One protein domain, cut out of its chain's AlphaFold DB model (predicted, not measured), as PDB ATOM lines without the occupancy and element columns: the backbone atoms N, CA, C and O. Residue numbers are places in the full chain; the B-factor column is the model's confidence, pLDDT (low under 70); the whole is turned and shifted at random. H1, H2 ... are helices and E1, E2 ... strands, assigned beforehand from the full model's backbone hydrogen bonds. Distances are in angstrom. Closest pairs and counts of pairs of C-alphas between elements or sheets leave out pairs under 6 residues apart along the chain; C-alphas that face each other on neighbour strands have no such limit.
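This is residues 6 to 69 of the 72 residues of an uncharacterized protein of Gossypium harknessii (UniProt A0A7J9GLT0). A small head, the two-stranded hairpin E1 and E2 with residues 11 to 14 of H1 packed beside it, is followed by the helices H2 and H3, strung along the chain, and by an arm, residues 52 to 69, which sticks out and ends in H4. The arm adds much of the length, and no helix touches another. The printed part has 64 residues, with four named helices and two named strands in the order H1, E1, E2, H2, H3, H4; the sheet has the order E1 - E2, antiparallel, and the class is mostly helix. The whole is only just loose, close to extended, with a radius of gyration of the C-alphas of 15.7 A, and elongated, spanning 45 by 25 by 24 A.

The sheet is the hairpin of E1, residues 21 to 24, and E2, residues 27 to 29, antiparallel with 144 degrees between their directions. N 22 and O 29 are 2.9 A apart and N 24 and O 27 are 2.8 A apart, both within hydrogen-bond range. Residues 15 to 16 pair with residues 21 to 22 of E1, antiparallel. H1, residues 6 to 14, comes nearest to E1 at the C-alphas of Phe 14 and Phe 22, 5.1 A apart. H1 and E2 are apart. H2, residues 33 to 39, and H3, residues 47 to 50, are close but not clearly touching; their closest C-alphas, those of Val 33 and Val 47, are 7.1 A apart. H4, residues 57 to 68, is apart from H3, and residues 52 to 69 stand free. Every O i to N i+4 pair is within hydrogen-bond range in H2 and H4, and 3 of 5 are in H1; H3 is too short for such a pair.

E1 runs 9.8 A from C-alpha 21 at (-8.980, -27.684, -14.954), and E2 is a strand of three residues. H1 begins at C-alpha 6, (-16.641, -40.737, -26.252), and is 13.2 A long. H2 has seven residues and H3 four. H4 is the longest helix, 16.2 A, ending at C-alpha 68, (3.562, -57.313, -6.814).

The two C-alphas farthest apart, those of Glu 26 and Gly 69, are 47.2 A apart. Without the stretch that stands free, 46 residues span 30 by 23 by 14 A. The printed part has no cut. The links from E1 to E2 and from E2 to H2 are tight, the other links are short, and no link is long. The mean pLDDT of the printed part is 78.4, and residues 43 to 58 are under 70.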
ATOM      1  N   HIS A   6     -16.808 -41.869 -25.343       87.56
ATOM      2  CA  HIS A   6     -16.641 -40.737 -26.252       87.56
ATOM      3  C   HIS A   6     -16.607 -39.424 -25.478       87.56
ATOM      4  O   HIS A   6     -15.748 -38.587 -25.747       87.56
ATOM      5  N   LEU A   7     -17.467 -39.291 -24.467       84.81
ATOM      6  CA  LEU A   7     -17.448 -38.142 -23.568       84.81
ATOM      7  C   LEU A   7     -16.118 -38.030 -22.820       84.81
ATOM      8  O   LEU A   7     -15.520 -36.959 -22.796       84.81
ATOM      9  N   PHE A   8     -15.625 -39.133 -22.252       85.00
ATOM     10  CA  PHE A   8     -14.331 -39.133 -21.565       85.00
ATOM     11  C   PHE A   8     -13.192 -38.723 -22.498       85.00
ATOM     12  O   PHE A   8     -12.387 -37.872 -22.141       85.00
ATOM     13  N   HIS A   9     -13.160 -39.287 -23.706       88.44
ATOM     14  CA  HIS A   9     -12.154 -38.945 -24.708       88.44
ATOM     15  C   HIS A   9     -12.232 -37.475 -25.157       88.44
ATOM     16  O   HIS A   9     -11.209 -36.861 -25.462       88.44
ATOM     17  N   ALA A  10     -13.431 -36.890 -25.207       89.75
ATOM     18  CA  ALA A  10     -13.599 -35.465 -25.475       89.75
ATOM     19  C   ALA A  10     -13.065 -34.620 -24.312       89.75
ATOM     20  O   ALA A  10     -12.234 -33.747 -24.529       89.75
ATOM     21  N   LEU A  11     -13.459 -34.926 -23.074       88.12
ATOM     22  CA  LEU A  11     -13.020 -34.193 -21.880       88.12
ATOM     23  C   LEU A  11     -11.497 -34.211 -21.710       88.12
ATOM     24  O   LEU A  11     -10.908 -33.185 -21.380       88.12
ATOM     25  N   THR A  12     -10.835 -35.334 -22.003       89.31
ATOM     26  CA  THR A  12      -9.368 -35.418 -21.919       89.31
ATOM     27  C   THR A  12      -8.639 -34.491 -22.888       89.31
ATOM     28  O   THR A  12      -7.508 -34.119 -22.603       89.31
ATOM     29  N   GLN A  13      -9.257 -34.096 -24.009       93.06
ATOM     30  CA  GLN A  13      -8.640 -33.157 -24.958       93.06
ATOM     31  C   GLN A  13      -8.590 -31.727 -24.418       93.06
ATOM     32  O   GLN A  13      -7.722 -30.958 -24.813       93.06
ATOM     33  N   PHE A  14      -9.507 -31.386 -23.514       92.50
ATOM     34  CA  PHE A  14      -9.584 -30.064 -22.896       92.50
ATOM     35  C   PHE A  14      -8.931 -30.030 -21.510       92.50
ATOM     36  O   PHE A  14      -8.876 -28.974 -20.893       92.50
ATOM     37  N   TRP A  15      -8.446 -31.165 -20.995       92.88
ATOM     38  CA  TRP A  15      -7.816 -31.225 -19.677       92.88
ATOM     39  C   TRP A  15      -6.450 -30.542 -19.685       92.88
ATOM     40  O   TRP A  15      -5.538 -30.951 -20.406       92.88
ATOM     41  N   ASN A  16      -6.292 -29.538 -18.828       92.00
ATOM     42  CA  ASN A  16      -5.056 -28.805 -18.644       92.00
ATOM     43  C   ASN A  16      -4.364 -29.258 -17.344       92.00
ATOM     44  O   ASN A  16      -4.748 -28.833 -16.249       92.00
ATOM     45  N   PRO A  17      -3.326 -30.115 -17.419       85.88
ATOM     46  CA  PRO A  17      -2.698 -30.691 -16.233       85.88
ATOM     47  C   PRO A  17      -1.884 -29.676 -15.421       85.88
ATOM     48  O   PRO A  17      -1.631 -29.927 -14.247       85.88
ATOM     49  N   ALA A  18      -1.482 -28.546 -16.017       88.50
ATOM     50  CA  ALA A  18      -0.737 -27.506 -15.307       88.50
ATOM     51  C   ALA A  18      -1.609 -26.785 -14.266       88.50
ATOM     52  O   ALA A  18      -1.098 -26.353 -13.235       88.50
ATOM     53  N   TYR A  19      -2.918 -26.703 -14.521       86.06
ATOM     54  CA  TYR A  19      -3.880 -25.992 -13.674       86.06
ATOM     55  C   TYR A  19      -4.928 -26.911 -13.032       86.06
ATOM     56  O   TYR A  19      -5.620 -26.496 -12.106       86.06
ATOM     57  N   GLY A  20      -5.037 -28.164 -13.481       86.75
ATOM     58  CA  GLY A  20      -6.013 -29.119 -12.953       86.75
ATOM     59  C   GLY A  20      -7.462 -28.758 -13.301       86.75
ATOM     60  O   GLY A  20      -8.363 -29.014 -12.502       86.75
ATOM     61  N   CYS A  21      -7.682 -28.148 -14.465       90.69
ATOM     62  CA  CYS A  21      -8.980 -27.684 -14.954       90.69
ATOM     63  C   CYS A  21      -9.211 -28.108 -16.414       90.69
ATOM     64  O   CYS A  21      -8.305 -28.628 -17.071       90.69
ATOM     65  N   PHE A  22     -10.419 -27.887 -16.934       92.12
ATOM     66  CA  PHE A  22     -10.679 -27.968 -18.371       92.12
ATOM     67  C   PHE A  22     -10.566 -26.579 -18.993       92.12
ATOM     68  O   PHE A  22     -11.279 -25.674 -18.573       92.12
ATOM     69  N   THR A  23      -9.732 -26.413 -20.013       94.81
ATOM     70  CA  THR A  23      -9.561 -25.133 -20.708       94.81
ATOM     71  C   THR A  23     -10.301 -25.163 -22.046       94.81
ATOM     72  O   THR A  23     -10.056 -26.024 -22.893       94.81
ATOM     73  N   PHE A  24     -11.191 -24.196 -22.257       91.12
ATOM     74  CA  PHE A  24     -11.956 -23.989 -23.485       91.12
ATOM     75  C   PHE A  24     -11.637 -22.603 -24.055       91.12
ATOM     76  O   PHE A  24     -12.289 -21.610 -23.731       91.12
ATOM     77  N   GLY A  25     -10.615 -22.527 -24.908       90.69
ATOM     78  CA  GLY A  25     -10.120 -21.243 -25.406       90.69
ATOM     79  C   GLY A  25      -9.554 -20.405 -24.259       90.69
ATOM     80  O   GLY A  25      -8.568 -20.800 -23.650       90.69
ATOM     81  N   GLU A  26     -10.190 -19.273 -23.965       92.50
ATOM     82  CA  GLU A  26      -9.786 -18.346 -22.893       92.50
ATOM     83  C   GLU A  26     -10.526 -18.586 -21.564       92.50
ATOM     84  O   GLU A  26     -10.367 -17.817 -20.617       92.50
ATOM     85  N   VAL A  27     -11.364 -19.626 -21.485       92.62
ATOM     86  CA  VAL A  27     -12.176 -19.928 -20.299       92.62
ATOM     87  C   VAL A  27     -11.705 -21.220 -19.646       92.62
ATOM     88  O   VAL A  27     -11.686 -22.270 -20.285       92.62
ATOM     89  N   ASP A  28     -11.412 -21.155 -18.349       94.31
ATOM     90  CA  ASP A  28     -11.139 -22.329 -17.525       94.31
ATOM     91  C   ASP A  28     -12.390 -22.763 -16.760       94.31
ATOM     92  O   ASP A  28     -13.040 -21.982 -16.064       94.31
ATOM     93  N   LEU A  29     -12.712 -24.047 -16.870       90.62
ATOM     94  CA  LEU A  29     -13.784 -24.709 -16.149       90.62
ATOM     95  C   LEU A  29     -13.182 -25.610 -15.069       90.62
ATOM     96  O   LEU A  29     -12.463 -26.569 -15.361       90.62
ATOM     97  N   VAL A  30     -13.531 -25.332 -13.814       90.75
ATOM     98  CA  VAL A  30     -13.208 -26.168 -12.651       90.75
ATOM     99  C   VAL A  30     -14.524 -26.698 -12.087       90.75
ATOM    100  O   VAL A  30     -15.156 -26.003 -11.291       90.75
ATOM    101  N   PRO A  31     -14.983 -27.891 -12.509       87.00
ATOM    102  CA  PRO A  31     -16.250 -28.413 -12.031       87.00
ATOM    103  C   PRO A  31     -16.178 -28.746 -10.541       87.00
ATOM    104  O   PRO A  31     -15.183 -29.279 -10.039       87.00
ATOM    105  N   THR A  32     -17.275 -28.481  -9.848       87.38
ATOM    106  CA  THR A  32     -17.551 -29.021  -8.517       87.38
ATOM    107  C   THR A  32     -17.761 -30.535  -8.580       87.38
ATOM    108  O   THR A  32     -17.848 -31.148  -9.649       87.38
ATOM    109  N   VAL A  33     -17.847 -31.178  -7.418       81.25
ATOM    110  CA  VAL A  33     -18.020 -32.634  -7.330       81.25
ATOM    111  C   VAL A  33     -19.331 -33.077  -7.957       81.25
ATOM    112  O   VAL A  33     -19.378 -34.053  -8.707       81.25
ATOM    113  N   GLU A  34     -20.393 -32.342  -7.659       83.38
ATOM    114  CA  GLU A  34     -21.744 -32.565  -8.146       83.38
ATOM    115  C   GLU A  34     -21.784 -32.440  -9.672       83.38
ATOM    116  O   GLU A  34     -22.376 -33.279 -10.355       83.38
ATOM    117  N   GLU A  35     -21.079 -31.446 -10.217       86.69
ATOM    118  CA  GLU A  35     -20.942 -31.255 -11.658       86.69
ATOM    119  C   GLU A  35     -20.120 -32.373 -12.304       86.69
ATOM    120  O   GLU A  35     -20.523 -32.878 -13.348       86.69
ATOM    121  N   TYR A  36     -19.034 -32.847 -11.683       80.75
ATOM    122  CA  TYR A  36     -18.306 -34.029 -12.162       80.75
ATOM    123  C   TYR A  36     -19.181 -35.287 -12.174       80.75
ATOM    124  O   TYR A  36     -19.141 -36.060 -13.136       80.75
ATOM    125  N   ILE A  37     -19.993 -35.501 -11.137       81.44
ATOM    126  CA  ILE A  37     -20.935 -36.624 -11.067       81.44
ATOM    127  C   ILE A  37     -21.955 -36.535 -12.205       81.44
ATOM    128  O   ILE A  37     -22.218 -37.549 -12.865       81.44
ATOM    129  N   ALA A  38     -22.499 -35.341 -12.451       83.25
ATOM    130  CA  ALA A  38     -23.461 -35.084 -13.516       83.25
ATOM    131  C   ALA A  38     -22.838 -35.265 -14.910       83.25
ATOM    132  O   ALA A  38     -23.382 -36.007 -15.733       83.25
ATOM    133  N   LEU A  39     -21.672 -34.658 -15.150       80.31
ATOM    134  CA  LEU A  39     -20.925 -34.722 -16.408       80.31
ATOM    135  C   LEU A  39     -20.526 -36.160 -16.734       80.31
ATOM    136  O   LEU A  39     -20.874 -36.682 -17.788       80.31
ATOM    137  N   LEU A  40     -19.856 -36.845 -15.808       77.06
ATOM    138  CA  LEU A  40     -19.355 -38.203 -16.033       77.06
ATOM    139  C   LEU A  40     -20.444 -39.274 -15.897       77.06
ATOM    140  O   LEU A  40     -20.166 -40.464 -16.074       77.06
ATOM    141  N   ARG A  41     -21.675 -38.865 -15.550       75.19
ATOM    142  CA  ARG A  41     -22.795 -39.747 -15.191       75.19
ATOM    143  C   ARG A  41     -22.355 -40.816 -14.189       75.19
ATOM    144  O   ARG A  41     -22.735 -41.982 -14.296       75.19
ATOM    145  N   CYS A  42     -21.514 -40.421 -13.234       71.12
ATOM    146  CA  CYS A  42     -20.833 -41.311 -12.303       71.12
ATOM    147  C   CYS A  42     -21.341 -41.075 -10.874       71.12
ATOM    148  O   CYS A  42     -20.656 -40.522 -10.025       71.12
ATOM    149  N   SER A  43     -22.561 -41.535 -10.591       62.75
ATOM    150  CA  SER A  43     -23.234 -41.481  -9.284       62.75
ATOM    151  C   SER A  43     -22.496 -42.174  -8.129       62.75
ATOM    152  O   SER A  43     -22.958 -42.111  -6.996       62.75
ATOM    153  N   LYS A  44     -21.390 -42.882  -8.398       63.28
ATOM    154  CA  LYS A  44     -20.601 -43.630  -7.405       63.28
ATOM    155  C   LYS A  44     -19.297 -42.947  -7.003       63.28
ATOM    156  O   LYS A  44     -18.474 -43.589  -6.348       63.28
ATOM    157  N   ILE A  45     -19.089 -41.689  -7.381       63.12
ATOM    158  CA  ILE A  45     -17.985 -40.915  -6.823       63.12
ATOM    159  C   ILE A  45     -18.283 -40.730  -5.328       63.12
ATOM    160  O   ILE A  45     -19.079 -39.886  -4.936       63.12
ATOM    161  N   GLN A  46     -17.694 -41.595  -4.500       61.38
ATOM    162  CA  GLN A  46     -17.644 -41.431  -3.052       61.38
ATOM    163  C   GLN A  46     -16.835 -40.159  -2.799       61.38
ATOM    164  O   GLN A  46     -15.610 -40.163  -2.910       61.38
ATOM    165  N   VAL A  47     -17.550 -39.047  -2.608       58.12
ATOM    166  CA  VAL A  47     -16.996 -37.690  -2.497       58.12
ATOM    167  C   VAL A  47     -15.930 -37.629  -1.403       58.12
ATOM    168  O   VAL A  47     -14.869 -37.042  -1.599       58.12
ATOM    169  N   ASP A  48     -16.151 -38.347  -0.303       56.72
ATOM    170  CA  ASP A  48     -15.196 -38.504   0.796       56.72
ATOM    171  C   ASP A  48     -13.865 -39.128   0.346       56.72
ATOM    172  O   ASP A  48     -12.805 -38.761   0.846       56.72
ATOM    173  N   LYS A  49     -13.901 -40.019  -0.648       59.31
ATOM    174  CA  LYS A  49     -12.749 -40.778  -1.143       59.31
ATOM    175  C   LYS A  49     -11.954 -40.055  -2.234       59.31
ATOM    176  O   LYS A  49     -10.770 -40.335  -2.407       59.31
ATOM    177  N   VAL A  50     -12.580 -39.128  -2.966       58.53
ATOM    178  CA  VAL A  50     -11.893 -38.289  -3.973       58.53
ATOM    179  C   VAL A  50     -11.069 -37.193  -3.310       58.53
ATOM    180  O   VAL A  50      -9.944 -36.936  -3.729       58.53
ATOM    181  N   TYR A  51     -11.600 -36.598  -2.242       53.44
ATOM    182  CA  TYR A  51     -10.908 -35.560  -1.476       53.44
ATOM    183  C   TYR A  51     -10.161 -36.103  -0.264       53.44
ATOM    184  O   TYR A  51      -9.450 -35.340   0.396       53.44
ATOM    185  N   SER A  52     -10.238 -37.413   0.016       58.25
ATOM    186  CA  SER A  52      -9.284 -38.048   0.919       58.25
ATOM    187  C   SER A  52      -7.902 -37.952   0.281       58.25
ATOM    188  O   SER A  52      -7.483 -38.816  -0.491       58.25
ATOM    189  N   ARG A  53      -7.176 -36.876   0.594       56.31
ATOM    190  CA  ARG A  53      -5.731 -36.805   0.413       56.31
ATOM    191  C   ARG A  53      -5.206 -38.013   1.163       56.31
ATOM    192  O   ARG A  53      -5.315 -38.049   2.383       56.31
ATOM    193  N   ALA A  54      -4.805 -39.049   0.431       57.47
ATOM    194  CA  ALA A  54      -4.560 -40.351   1.019       57.47
ATOM    195  C   ALA A  54      -3.541 -40.194   2.154       57.47
ATOM    196  O   ALA A  54      -2.344 -40.054   1.928       57.47
ATOM    197  N   VAL A  55      -4.030 -40.238   3.395       54.19
ATOM    198  CA  VAL A  55      -3.214 -40.145   4.618       54.19
ATOM    199  C   VAL A  55      -2.204 -41.305   4.676       54.19
ATOM    200  O   VAL A  55      -1.265 -41.301   5.456       54.19
ATOM    201  N   ASN A  56      -2.359 -42.286   3.784       55.81
ATOM    202  CA  ASN A  56      -1.607 -43.522   3.731       55.81
ATOM    203  C   ASN A  56      -1.079 -43.854   2.323       55.81
ATOM    204  O   ASN A  56      -0.965 -45.037   2.011       55.81
ATOM    205  N   VAL A  57      -0.751 -42.869   1.464       63.97
ATOM    206  CA  VAL A  57      -0.047 -43.156   0.185       63.97
ATOM    207  C   VAL A  57       1.164 -44.080   0.406       63.97
ATOM    208  O   VAL A  57       1.247 -45.090  -0.291       63.97
ATOM    209  N   PRO A  58       2.039 -43.859   1.411       68.06
ATOM    210  CA  PRO A  58       3.181 -44.744   1.644       68.06
ATOM    211  C   PRO A  58       2.765 -46.169   2.030       68.06
ATOM    212  O   PRO A  58       3.320 -47.142   1.530       68.06
ATOM    213  N   THR A  59       1.748 -46.315   2.883       71.56
ATOM    214  CA  THR A  59       1.239 -47.624   3.325       71.56
ATOM    215  C   THR A  59       0.563 -48.383   2.186       71.56
ATOM    216  O   THR A  59       0.716 -49.599   2.072       71.56
ATOM    217  N   PHE A  60      -0.164 -47.669   1.322       72.12
ATOM    218  CA  PHE A  60      -0.786 -48.231   0.129       72.12
ATOM    219  C   PHE A  60       0.273 -48.709  -0.865       72.12
ATOM    220  O   PHE A  60       0.208 -49.857  -1.297       72.12
ATOM    221  N   LEU A  61       1.289 -47.885  -1.144       74.38
ATOM    222  CA  LEU A  61       2.414 -48.253  -2.006       74.38
ATOM    223  C   LEU A  61       3.188 -49.455  -1.448       74.38
ATOM    224  O   LEU A  61       3.456 -50.396  -2.185       74.38
ATOM    225  N   LYS A  62       3.459 -49.491  -0.136       78.88
ATOM    226  CA  LYS A  62       4.138 -50.618   0.528       78.88
ATOM    227  C   LYS A  62       3.338 -51.917   0.443       78.88
ATOM    228  O   LYS A  62       3.897 -52.985   0.209       78.88
ATOM    229  N   LYS A  63       2.013 -51.833   0.579       80.81
ATOM    230  CA  LYS A  63       1.121 -52.986   0.404       80.81
ATOM    231  C   LYS A  63       1.081 -53.457  -1.052       80.81
ATOM    232  O   LYS A  63       1.026 -54.658  -1.284       80.81
ATOM    233  N   LEU A  64       1.137 -52.531  -2.008       76.00
ATOM    234  CA  LEU A  64       1.186 -52.838  -3.436       76.00
ATOM    235  C   LEU A  64       2.498 -53.530  -3.813       76.00
ATOM    236  O   LEU A  64       2.437 -54.597  -4.411       76.00
ATOM    237  N   MET A  65       3.645 -53.007  -3.365       81.69
ATOM    238  CA  MET A  65       4.968 -53.621  -3.561       81.69
ATOM    239  C   MET A  65       5.026 -55.058  -3.027       81.69
ATOM    240  O   MET A  65       5.490 -55.960  -3.722       81.69
ATOM    241  N   ASN A  66       4.461 -55.300  -1.837       76.56
ATOM    242  CA  ASN A  66       4.375 -56.644  -1.257       76.56
ATOM    243  C   ASN A  66       3.506 -57.608  -2.082       76.56
ATOM    244  O   ASN A  66       3.784 -58.803  -2.108       76.56
ATOM    245  N   ILE A  67       2.446 -57.114  -2.731       78.44
ATOM    246  CA  ILE A  67       1.566 -57.933  -3.583       78.44
ATOM    247  C   ILE A  67       2.218 -58.194  -4.943       78.44
ATOM    248  O   ILE A  67       2.082 -59.286  -5.486       78.44
ATOM    249  N   THR A  68       2.921 -57.204  -5.498       78.19
ATOM    250  CA  THR A  68       3.562 -57.313  -6.814       78.19
ATOM    251  C   THR A  68       4.933 -57.985  -6.762       78.19
ATOM    252  O   THR A  68       5.510 -58.230  -7.815       78.19
ATOM    253  N   GLY A  69       5.462 -58.279  -5.567       74.00
ATOM    254  CA  GLY A  69       6.790 -58.879  -5.383       74.00
ATOM    255  C   GLY A  69       7.939 -57.967  -5.820       74.00
ATOM    256  O   GLY A  69       9.038 -58.449  -6.072       74.00
TER     257      GLY A  69